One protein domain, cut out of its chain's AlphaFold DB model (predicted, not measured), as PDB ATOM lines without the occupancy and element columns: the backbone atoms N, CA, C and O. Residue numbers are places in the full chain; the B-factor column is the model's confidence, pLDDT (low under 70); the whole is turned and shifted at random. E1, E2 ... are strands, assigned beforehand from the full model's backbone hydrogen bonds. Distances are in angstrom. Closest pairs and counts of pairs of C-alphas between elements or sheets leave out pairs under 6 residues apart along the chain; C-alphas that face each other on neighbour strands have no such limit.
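This is residues 3 to 74 of the 77 residues of an uncharacterized protein of Candidatus Gracilibacteria bacterium HOT-871 (UniProt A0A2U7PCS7). What would one see first? A small sandwich: the three-strand sheet E1 E2 E3 covers part of one face of a larger, twisted five-strand sheet, with E2 over E4 and E6 while the edge strand E8 is left clear. A long loop, residues 37 to 51, runs round the outside from E5 to E6. How is it made up? The printed part has 72 residues with eight named strands, E1 to E8 in order along the chain, and no named helix; the class is all strand, and the two sheets, in the orders E1 E2 E3 and E5 E4 E6 E7 E8, are antiparallel. How far does it spread? It is compact, with a radius of gyration of the C-alphas of 10.9 A, and rounded, spanning 29 by 29 by 21 A.

How does the first sheet run? E1, residues 3 to 7, and E2, residues 10 to 15, form an antiparallel hairpin, with N 5 and O 12 within hydrogen-bond range at 2.9 A. E3, residues 22 to 25, forms a hairpin with E2, with N 13 and O 22 at 2.8 A; the three make a meander, each strand the antiparallel neighbour of the one before. How does the second run? E4, residues 27 to 30, forms a hairpin with E5, residues 33 to 36, with N 28 and O 35 at 2.8 A, and is the antiparallel neighbour of E6, residues 52 to 56, with N 54 and O 29 at 2.8 A. E6 begins a second meander with E7, residues 61 to 65, and E8, residues 70 to 73; N 55 and O 62 are 2.8 A apart, as are N 63 and O 71. How do the sheets meet? Face to face as a sandwich, the facing parts are 8.6 A centre to centre, with the strands of the one at 22 degrees to those of the other. The closest C-alphas of E2 and E4 are those of Phe 11 and Gly 27, 6.3 A apart, while E8 is apart from E2.

Where does the first strand begin? E1 begins at C-alpha 3, (4.947, -27.071, 20.593), and is 13.3 A long. Which strands are longer? E2 is 17.3 A long, E6 13.2 A and E7 12.7 A. Where does the last end? E8 ends at C-alpha 73, (-2.891, -9.554, 27.260).

How large is it? The two C-alphas farthest apart, those of Val 19 and Glu 41, are 30.7 A apart. Is there a cut or a long link? The printed part has no cut, and the link E5 to E6 is long, with 15 residues. Where is confidence low? The pLDDT is under 70 at residues 39 to 45, 47 to 50 and 74, against a mean of 83.7 for the printed part.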
ATOM      1  N   TYR A   3       5.597 -25.782  20.374       90.56
ATOM      2  CA  TYR A   3       4.947 -27.071  20.593       90.56
ATOM      3  C   TYR A   3       3.754 -26.923  21.521       90.56
ATOM      4  O   TYR A   3       3.711 -26.043  22.380       90.56
ATOM      5  N   THR A   4       2.793 -27.820  21.330       92.56
ATOM      6  CA  THR A   4       1.626 -27.954  22.191       92.56
ATOM      7  C   THR A   4       1.592 -29.358  22.754       92.56
ATOM      8  O   THR A   4       1.819 -30.330  22.030       92.56
ATOM      9  N   LYS A   5       1.238 -29.470  24.031       94.00
ATOM     10  CA  LYS A   5       1.004 -30.743  24.701       94.00
ATOM     11  C   LYS A   5      -0.329 -30.717  25.426       94.00
ATOM     12  O   LYS A   5      -0.578 -29.857  26.265       94.00
ATOM     13  N   LYS A   6      -1.187 -31.686  25.121       94.38
ATOM     14  CA  LYS A   6      -2.467 -31.881  25.803       94.38
ATOM     15  C   LYS A   6      -2.301 -32.859  26.965       94.38
ATOM     16  O   LYS A   6      -1.717 -33.925  26.810       94.38
ATOM     17  N   THR A   7      -2.870 -32.511  28.110       93.88
ATOM     18  CA  THR A   7      -2.939 -33.346  29.316       93.88
ATOM     19  C   THR A   7      -4.381 -33.407  29.828       93.88
ATOM     20  O   THR A   7      -5.265 -32.738  29.287       93.88
ATOM     21  N   LYS A   8      -4.630 -34.185  30.889       92.12
ATOM     22  CA  LYS A   8      -5.930 -34.194  31.584       92.12
ATOM     23  C   LYS A   8      -6.287 -32.828  32.195       92.12
ATOM     24  O   LYS A   8      -7.464 -32.506  32.298       92.12
ATOM     25  N   ASP A   9      -5.273 -32.039  32.556       90.56
ATOM     26  CA  ASP A   9      -5.422 -30.770  33.274       90.56
ATOM     27  C   ASP A   9      -5.514 -29.564  32.318       90.56
ATOM     28  O   ASP A   9      -5.869 -28.462  32.734       90.56
ATOM     29  N   GLY A  10      -5.231 -29.766  31.025       93.62
ATOM     30  CA  GLY A  10      -5.313 -28.738  29.990       93.62
ATOM     31  C   GLY A  10      -4.188 -28.829  28.963       93.62
ATOM     32  O   GLY A  10      -3.571 -29.880  28.769       93.62
ATOM     33  N   PHE A  11      -3.933 -27.710  28.296       94.62
ATOM     34  CA  PHE A  11      -2.927 -27.578  27.248       94.62
ATOM     35  C   PHE A  11      -1.698 -26.833  27.754       94.62
ATOM     36  O   PHE A  11      -1.817 -25.845  28.471       94.62
ATOM     37  N   PHE A  12      -0.526 -27.277  27.332       94.25
ATOM     38  CA  PHE A  12       0.744 -26.634  27.617       94.25
ATOM     39  C   PHE A  12       1.416 -26.201  26.320       94.25
ATOM     40  O   PHE A  12       1.300 -26.888  25.304       94.25
ATOM     41  N   LEU A  13       2.114 -25.073  26.372       93.06
ATOM     42  CA  LEU A  13       2.907 -24.518  25.284       93.06
ATOM     43  C   LEU A  13       4.387 -24.560  25.635       93.06
ATOM     44  O   LEU A  13       4.762 -24.311  26.775       93.06
ATOM     45  N   SER A  14       5.231 -24.800  24.648       92.06
ATOM     46  CA  SER A  14       6.678 -24.641  24.771       92.06
ATOM     47  C   SER A  14       7.266 -24.174  23.445       92.06
ATOM     48  O   SER A  14       6.582 -24.146  22.418       92.06
ATOM     49  N   SER A  15       8.534 -23.789  23.462       89.88
ATOM     50  CA  SER A  15       9.326 -23.548  22.262       89.88
ATOM     51  C   SER A  15      10.723 -24.150  22.406       89.88
ATOM     52  O   SER A  15      11.144 -24.469  23.517       89.88
ATOM     53  N   ASP A  16      11.456 -24.281  21.302       88.19
ATOM     54  CA  ASP A  16      12.870 -24.697  21.350       88.19
ATOM     55  C   ASP A  16      13.741 -23.768  22.220       88.19
ATOM     56  O   ASP A  16      14.729 -24.216  22.790       88.19
ATOM     57  N   GLU A  17      13.360 -22.495  22.353       84.44
ATOM     58  CA  GLU A  17      14.108 -21.464  23.088       84.44
ATOM     59  C   GLU A  17      13.733 -21.407  24.583       84.44
ATOM     60  O   GLU A  17      14.287 -20.620  25.350       84.44
ATOM     61  N   THR A  18      12.769 -22.220  25.034       79.25
ATOM     62  CA  THR A  18      12.261 -22.183  26.416       79.25
ATOM     63  C   THR A  18      12.741 -23.357  27.246       79.25
ATOM     64  O   THR A  18      12.640 -24.506  26.821       79.25
ATOM     65  N   VAL A  19      13.114 -23.091  28.499       78.62
ATOM     66  CA  VAL A  19      13.252 -24.142  29.513       78.62
ATOM     67  C   VAL A  19      11.893 -24.365  30.179       78.62
ATOM     68  O   VAL A  19      11.491 -23.605  31.058       78.62
ATOM     69  N   GLY A  20      11.187 -25.415  29.758       84.94
ATOM     70  CA  GLY A  20       9.941 -25.872  30.380       84.94
ATOM     71  C   GLY A  20       8.686 -25.714  29.519       84.94
ATOM     72  O   GLY A  20       8.739 -25.402  28.331       84.94
ATOM     73  N   GLU A  21       7.540 -25.985  30.142       91.81
ATOM     74  CA  GLU A  21       6.210 -25.943  29.533       91.81
ATOM     75  C   GLU A  21       5.349 -24.893  30.260       91.81
ATOM     76  O   GLU A  21       5.289 -24.866  31.489       91.81
ATOM     77  N   PHE A  22       4.652 -24.037  29.513       91.50
ATOM     78  CA  PHE A  22       3.754 -23.003  30.031       91.50
ATOM     79  C   PHE A  22       2.306 -23.478  29.968       91.50
ATOM     80  O   PHE A  22       1.841 -23.912  28.918       91.50
ATOM     81  N   GLY A  23       1.576 -23.368  31.073       92.00
ATOM     82  CA  GLY A  23       0.196 -23.837  31.194       92.00
ATOM     83  C   GLY A  23      -0.121 -24.252  32.636       92.00
ATOM     84  O   GLY A  23       0.651 -23.923  33.539       92.00
ATOM     85  N   PRO A  24      -1.230 -24.974  32.877       93.50
ATOM     86  CA  PRO A  24      -2.200 -25.445  31.889       93.50
ATOM     87  C   PRO A  24      -3.158 -24.343  31.407       93.50
ATOM     88  O   PRO A  24      -3.656 -23.525  32.180       93.50
ATOM     89  N   PHE A  25      -3.468 -24.371  30.114       93.44
ATOM     90  CA  PHE A  25      -4.459 -23.528  29.452       93.44
ATOM     91  C   PHE A  25      -5.727 -24.320  29.116       93.44
ATOM     92  O   PHE A  25      -5.693 -25.535  28.916       93.44
ATOM     93  N   GLN A  26      -6.862 -23.627  29.013       92.06
ATOM     94  CA  GLN A  26      -8.143 -24.221  28.604       92.06
ATOM     95  C   GLN A  26      -8.239 -24.415  27.087       92.06
ATOM     96  O   GLN A  26      -8.957 -25.301  26.619       92.06
ATOM     97  N   GLY A  27      -7.503 -23.604  26.334       90.88
ATOM     98  CA  GLY A  27      -7.311 -23.732  24.899       90.88
ATOM     99  C   GLY A  27      -6.016 -23.055  24.479       90.88
ATOM    100  O   GLY A  27      -5.448 -22.269  25.240       90.88
ATOM    101  N   VAL A  28      -5.529 -23.387  23.292       91.00
ATOM    102  CA  VAL A  28      -4.269 -22.893  22.736       91.00
ATOM    103  C   VAL A  28      -4.373 -22.708  21.228       91.00
ATOM    104  O   VAL A  28      -5.084 -23.445  20.552       91.00
ATOM    105  N   PHE A  29      -3.626 -21.748  20.693       88.81
ATOM    106  CA  PHE A  29      -3.386 -21.608  19.262       88.81
ATOM    107  C   PHE A  29      -1.884 -21.691  19.002       88.81
ATOM    108  O   PHE A  29      -1.109 -20.884  19.512       88.81
ATOM    109  N   CYS A  30      -1.465 -22.693  18.238       88.19
ATOM    110  CA  CYS A  30      -0.059 -22.976  17.975       88.19
ATOM    111  C   CYS A  30       0.079 -23.548  16.564       88.19
ATOM    112  O   CYS A  30      -0.697 -24.424  16.178       88.19
ATOM    113  N   LYS A  31       1.051 -23.058  15.782       85.00
ATOM    114  CA  LYS A  31       1.317 -23.536  14.408       85.00
ATOM    115  C   LYS A  31       0.063 -23.545  13.509       85.00
ATOM    116  O   LYS A  31      -0.195 -24.511  12.795       85.00
ATOM    117  N   GLY A  32      -0.754 -22.494  13.591       79.00
ATOM    118  CA  GLY A  32      -1.977 -22.352  12.794       79.00
ATOM    119  C   GLY A  32      -3.129 -23.273  13.210       79.00
ATOM    120  O   GLY A  32      -4.136 -23.332  12.511       79.00
ATOM    121  N   LYS A  33      -3.003 -23.999  14.329       83.62
ATOM    122  CA  LYS A  33      -4.040 -24.896  14.848       83.62
ATOM    123  C   LYS A  33      -4.571 -24.390  16.179       83.62
ATOM    124  O   LYS A  33      -3.800 -24.060  17.077       83.62
ATOM    125  N   SER A  34      -5.892 -24.368  16.301       86.12
ATOM    126  CA  SER A  34      -6.628 -24.059  17.525       86.12
ATOM    127  C   SER A  34      -7.070 -25.352  18.217       86.12
ATOM    128  O   SER A  34      -7.786 -26.151  17.617       86.12
ATOM    129  N   GLU A  35      -6.698 -25.543  19.481       89.06
ATOM    130  CA  GLU A  35      -7.126 -26.679  20.299       89.06
ATOM    131  C   GLU A  35      -7.746 -26.232  21.629       89.06
ATOM    132  O   GLU A  35      -7.295 -25.272  22.247       89.06
ATOM    133  N   GLY A  36      -8.761 -26.953  22.107       86.75
ATOM    134  CA  GLY A  36      -9.395 -26.689  23.402       86.75
ATOM    135  C   GLY A  36     -10.570 -25.715  23.342       86.75
ATOM    136  O   GLY A  36     -11.258 -25.616  22.327       86.75
ATOM    137  N   LYS A  37     -10.866 -25.065  24.471       81.44
ATOM    138  CA  LYS A  37     -12.059 -24.228  24.640       81.44
ATOM    139  C   LYS A  37     -11.720 -22.747  24.466       81.44
ATOM    140  O   LYS A  37     -10.940 -22.196  25.239       81.44
ATOM    141  N   PHE A  38     -12.354 -22.114  23.482       73.00
ATOM    142  CA  PHE A  38     -12.177 -20.702  23.142       73.00
ATOM    143  C   PHE A  38     -13.374 -19.894  23.634       73.00
ATOM    144  O   PHE A  38     -14.519 -20.316  23.482       73.00
ATOM    145  N   PHE A  39     -13.102 -18.755  24.265       64.06
ATOM    146  CA  PHE A  39     -14.119 -17.949  24.948       64.06
ATOM    147  C   PHE A  39     -14.112 -16.478  24.527       64.06
ATOM    148  O   PHE A  39     -14.800 -15.669  25.141       64.06
ATOM    149  N   THR A  40     -13.311 -16.107  23.531       63.22
ATOM    150  CA  THR A  40     -12.971 -14.707  23.266       63.22
ATOM    151  C   THR A  40     -13.042 -14.378  21.778       63.22
ATOM    152  O   THR A  40     -12.582 -15.162  20.952       63.22
ATOM    153  N   GLU A  41     -13.560 -13.186  21.459       62.34
ATOM    154  CA  GLU A  41     -13.561 -12.530  20.134       62.34
ATOM    155  C   GLU A  41     -12.153 -12.063  19.722       62.34
ATOM    156  O   GLU A  41     -11.938 -10.935  19.278       62.34
ATOM    157  N   ILE A  42     -11.136 -12.885  19.967       63.41
ATOM    158  CA  ILE A  42      -9.769 -12.511  19.632       63.41
ATOM    159  C   ILE A  42      -9.563 -12.744  18.154       63.41
ATOM    160  O   ILE A  42      -9.658 -13.865  17.662       63.41
ATOM    161  N   ASP A  43      -9.250 -11.650  17.476       68.69
ATOM    162  CA  ASP A  43      -8.785 -11.660  16.106       68.69
ATOM    163  C   ASP A  43      -7.412 -12.347  16.042       68.69
ATOM    164  O   ASP A  43      -6.364 -11.740  16.280       68.69
ATOM    165  N   LEU A  44      -7.446 -13.658  15.789       65.50
ATOM    166  CA  LEU A  44      -6.265 -14.508  15.664       65.50
ATOM    167  C   LEU A  44      -5.400 -14.114  14.457       65.50
ATOM    168  O   LEU A  44      -4.208 -14.423  14.461       65.50
ATOM    169  N   GLU A  45      -5.938 -13.391  13.466       66.88
ATOM    170  CA  GLU A  45      -5.166 -12.936  12.303       66.88
ATOM    171  C   GLU A  45      -4.087 -11.916  12.696       66.88
ATOM    172  O   GLU A  45      -3.026 -11.852  12.071       66.88
ATOM    173  N   LYS A  46      -4.288 -11.181  13.799       70.44
ATOM    174  CA  LYS A  46      -3.288 -10.250  14.353       70.44
ATOM    175  C   LYS A  46      -2.076 -10.947  14.974       70.44
ATOM    176  O   LYS A  46      -1.043 -10.309  15.175       70.44
ATOM    177  N   TYR A  47      -2.177 -12.243  15.265       69.50
ATOM    178  CA  TYR A  47      -1.148 -13.023  15.949       69.50
ATOM    179  C   TYR A  47      -0.649 -14.136  15.033       69.50
ATOM    180  O   TYR A  47      -1.031 -15.299  15.153       69.50
ATOM    181  N   ASN A  48       0.219 -13.767  14.087       65.94
ATOM    182  CA  ASN A  48       0.743 -14.721  13.117       65.94
ATOM    183  C   ASN A  48       1.478 -15.872  13.833       65.94
ATOM    184  O   ASN A  48       2.501 -15.657  14.484       65.94
ATOM    185  N   SER A  49       0.942 -17.090  13.692       65.06
ATOM    186  CA  SER A  49       1.336 -18.290  14.453       65.06
ATOM    187  C   SER A  49       2.808 -18.691  14.356       65.06
ATOM    188  O   SER A  49       3.288 -19.470  15.176       65.06
ATOM    189  N   TYR A  50       3.524 -18.189  13.349       63.31
ATOM    190  CA  TYR A  50       4.958 -18.423  13.202       63.31
ATOM    191  C   TYR A  50       5.813 -17.588  14.154       63.31
ATOM    192  O   TYR A  50       6.943 -17.979  14.403       63.31
ATOM    193  N   LYS A  51       5.289 -16.466  14.664       74.12
ATOM    194  CA  LYS A  51       6.002 -15.566  15.584       74.12
ATOM    195  C   LYS A  51       5.664 -15.814  17.057       74.12
ATOM    196  O   LYS A  51       6.393 -15.376  17.938       74.12
ATOM    197  N   PHE A  52       4.512 -16.439  17.326       85.62
ATOM    198  CA  PHE A  52       3.977 -16.594  18.679       85.62
ATOM    199  C   PHE A  52       3.104 -17.848  18.818       85.62
ATOM    200  O   PHE A  52       2.425 -18.248  17.868       85.62
ATOM    201  N   ALA A  53       3.026 -18.392  20.035       89.81
ATOM    202  CA  ALA A  53       1.974 -19.325  20.446       89.81
ATOM    203  C   ALA A  53       1.049 -18.680  21.488       89.81
ATOM    204  O   ALA A  53       1.491 -17.876  22.306       89.81
ATOM    205  N   LEU A  54      -0.239 -19.023  21.476       89.94
ATOM    206  CA  LEU A  54      -1.243 -18.414  22.352       89.94
ATOM    207  C   LEU A  54      -1.844 -19.441  23.307       89.94
ATOM    208  O   LEU A  54      -2.291 -20.498  22.870       89.94
ATOM    209  N   GLY A  55      -1.893 -19.111  24.594       91.25
ATOM    210  CA  GLY A  55      -2.584 -19.858  25.640       91.25
ATOM    211  C   GLY A  55      -3.778 -19.079  26.172       91.25
ATOM    212  O   GLY A  55      -3.700 -17.874  26.397       91.25
ATOM    213  N   PHE A  56      -4.898 -19.757  26.388       88.00
ATOM    214  CA  PHE A  56      -6.157 -19.126  26.767       88.00
ATOM    215  C   PHE A  56      -6.664 -19.676  28.096       88.00
ATOM    216  O   PHE A  56      -6.685 -20.884  28.343       88.00
ATOM    217  N   THR A  57      -7.144 -18.774  28.942       86.75
ATOM    218  CA  THR A  57      -8.022 -19.107  30.064       86.75
ATOM    219  C   THR A  57      -9.381 -18.450  29.838       86.75
ATOM    220  O   THR A  57      -9.572 -17.700  28.882       86.75
ATOM    221  N   LYS A  58     -10.334 -18.682  30.743       82.00
ATOM    222  CA  LYS A  58     -11.650 -18.028  30.703       82.00
ATOM    223  C   LYS A  58     -11.592 -16.499  30.597       82.00
ATOM    224  O   LYS A  58     -12.551 -15.907  30.119       82.00
ATOM    225  N   THR A  59     -10.535 -15.858  31.101       81.19
ATOM    226  CA  THR A  59     -10.491 -14.394  31.276       81.19
ATOM    227  C   THR A  59      -9.251 -13.725  30.699       81.19
ATOM    228  O   THR A  59      -9.185 -12.497  30.687       81.19
ATOM    229  N   ARG A  60      -8.241 -14.487  30.268       83.94
ATOM    230  CA  ARG A  60      -6.942 -13.941  29.858       83.94
ATOM    231  C   ARG A  60      -6.374 -14.696  28.676       83.94
ATOM    232  O   ARG A  60      -6.601 -15.900  28.533       83.94
ATOM    233  N   VAL A  61      -5.568 -13.980  27.902       86.69
ATOM    234  CA  VAL A  61      -4.756 -14.552  26.833       86.69
ATOM    235  C   VAL A  61      -3.294 -14.345  27.137       86.69
ATOM    236  O   VAL A  61      -2.866 -13.273  27.564       86.69
ATOM    237  N   PHE A  62      -2.552 -15.418  26.946       89.81
ATOM    238  CA  PHE A  62      -1.132 -15.530  27.170       89.81
ATOM    239  C   PHE A  62      -0.474 -15.731  25.814       89.81
ATOM    240  O   PHE A  62      -0.951 -16.521  25.007       89.81
ATOM    241  N   ILE A  63       0.607 -15.012  25.566       89.94
ATOM    242  CA  ILE A  63       1.401 -15.090  24.350       89.94
ATOM    243  C   ILE A  63       2.764 -15.614  24.757       89.94
ATOM    244  O   ILE A  63       3.443 -14.972  25.553       89.94
ATOM    245  N   LEU A  64       3.152 -16.768  24.235       90.81
ATOM    246  CA  LEU A  64       4.525 -17.238  24.290       90.81
ATOM    247  C   LEU A  64       5.267 -16.669  23.082       90.81
ATOM    248  O   LEU A  64       4.925 -16.975  21.938       90.81
ATOM    249  N   GLU A  65       6.242 -15.810  23.353       87.50
ATOM    250  CA  GLU A  65       7.119 -15.229  22.341       87.50
ATOM    251  C   GLU A  65       8.228 -16.192  21.929       87.50
ATOM    252  O   GLU A  65       8.573 -17.104  22.679       87.50
ATOM    253  N   ASP A  66       8.823 -15.953  20.758       83.31
ATOM    254  CA  ASP A  66       9.991 -16.705  20.278       83.31
ATOM    255  C   ASP A  66      11.163 -16.660  21.276       83.31
ATOM    256  O   ASP A  66      11.930 -17.607  21.364       83.31
ATOM    257  N   SER A  67      11.271 -15.595  22.081       84.31
ATOM    258  CA  SER A  67      12.261 -15.461  23.165       84.31
ATOM    259  C   SER A  67      11.987 -16.357  24.378       84.31
ATOM    260  O   SER A  67      12.721 -16.320  25.364       84.31
ATOM    261  N   GLY A  68      10.870 -17.081  24.364       82.81
ATOM    262  CA  GLY A  68      10.391 -17.870  25.484       82.81
ATOM    263  C   GLY A  68       9.726 -17.082  26.606       82.81
ATOM    264  O   GLY A  68       9.341 -17.658  27.625       82.81
ATOM    265  N   GLN A  69       9.559 -15.772  26.434       85.75
ATOM    266  CA  GLN A  69       8.828 -14.952  27.389       85.75
ATOM    267  C   GLN A  69       7.322 -15.133  27.224       85.75
ATOM    268  O   GLN A  69       6.789 -15.120  26.115       85.75
ATOM    269  N   LEU A  70       6.624 -15.248  28.355       86.62
ATOM    270  CA  LEU A  70       5.170 -15.281  28.390       86.62
ATOM    271  C   LEU A  70       4.629 -13.873  28.672       86.62
ATOM    272  O   LEU A  70       4.821 -13.333  29.761       86.62
ATOM    273  N   LYS A  71       3.917 -13.283  27.712       87.94
ATOM    274  CA  LYS A  71       3.191 -12.016  27.879       87.94
ATOM    275  C   LYS A  71       1.715 -12.271  28.128       87.94
ATOM    276  O   LYS A  71       1.129 -13.177  27.552       87.94
ATOM    277  N   ILE A  72       1.092 -11.449  28.967       86.56
ATOM    278  CA  ILE A  72      -0.343 -11.533  29.256       86.56
ATOM    279  C   ILE A  72      -1.026 -10.331  28.626       86.56
ATOM    280  O   ILE A  72      -0.733  -9.191  28.986       86.56
ATOM    281  N   LEU A  73      -1.972 -10.579  27.727       77.56
ATOM    282  CA  LEU A  73      -2.891  -9.554  27.260       77.56
ATOM    283  C   LEU A  73      -4.155  -9.614  28.114       77.56
ATOM    284  O   LEU A  73      -4.958 -10.545  28.022       77.56
ATOM    285  N   SER A  74      -4.334  -8.616  28.976       66.00
ATOM    286  CA  SER A  74      -5.636  -8.348  29.581       66.00
ATOM    287  C   SER A  74      -6.413  -7.416  28.663       66.00
ATOM    288  O   SER A  74      -5.902  -6.348  28.321       66.00
TER     289      SER A  74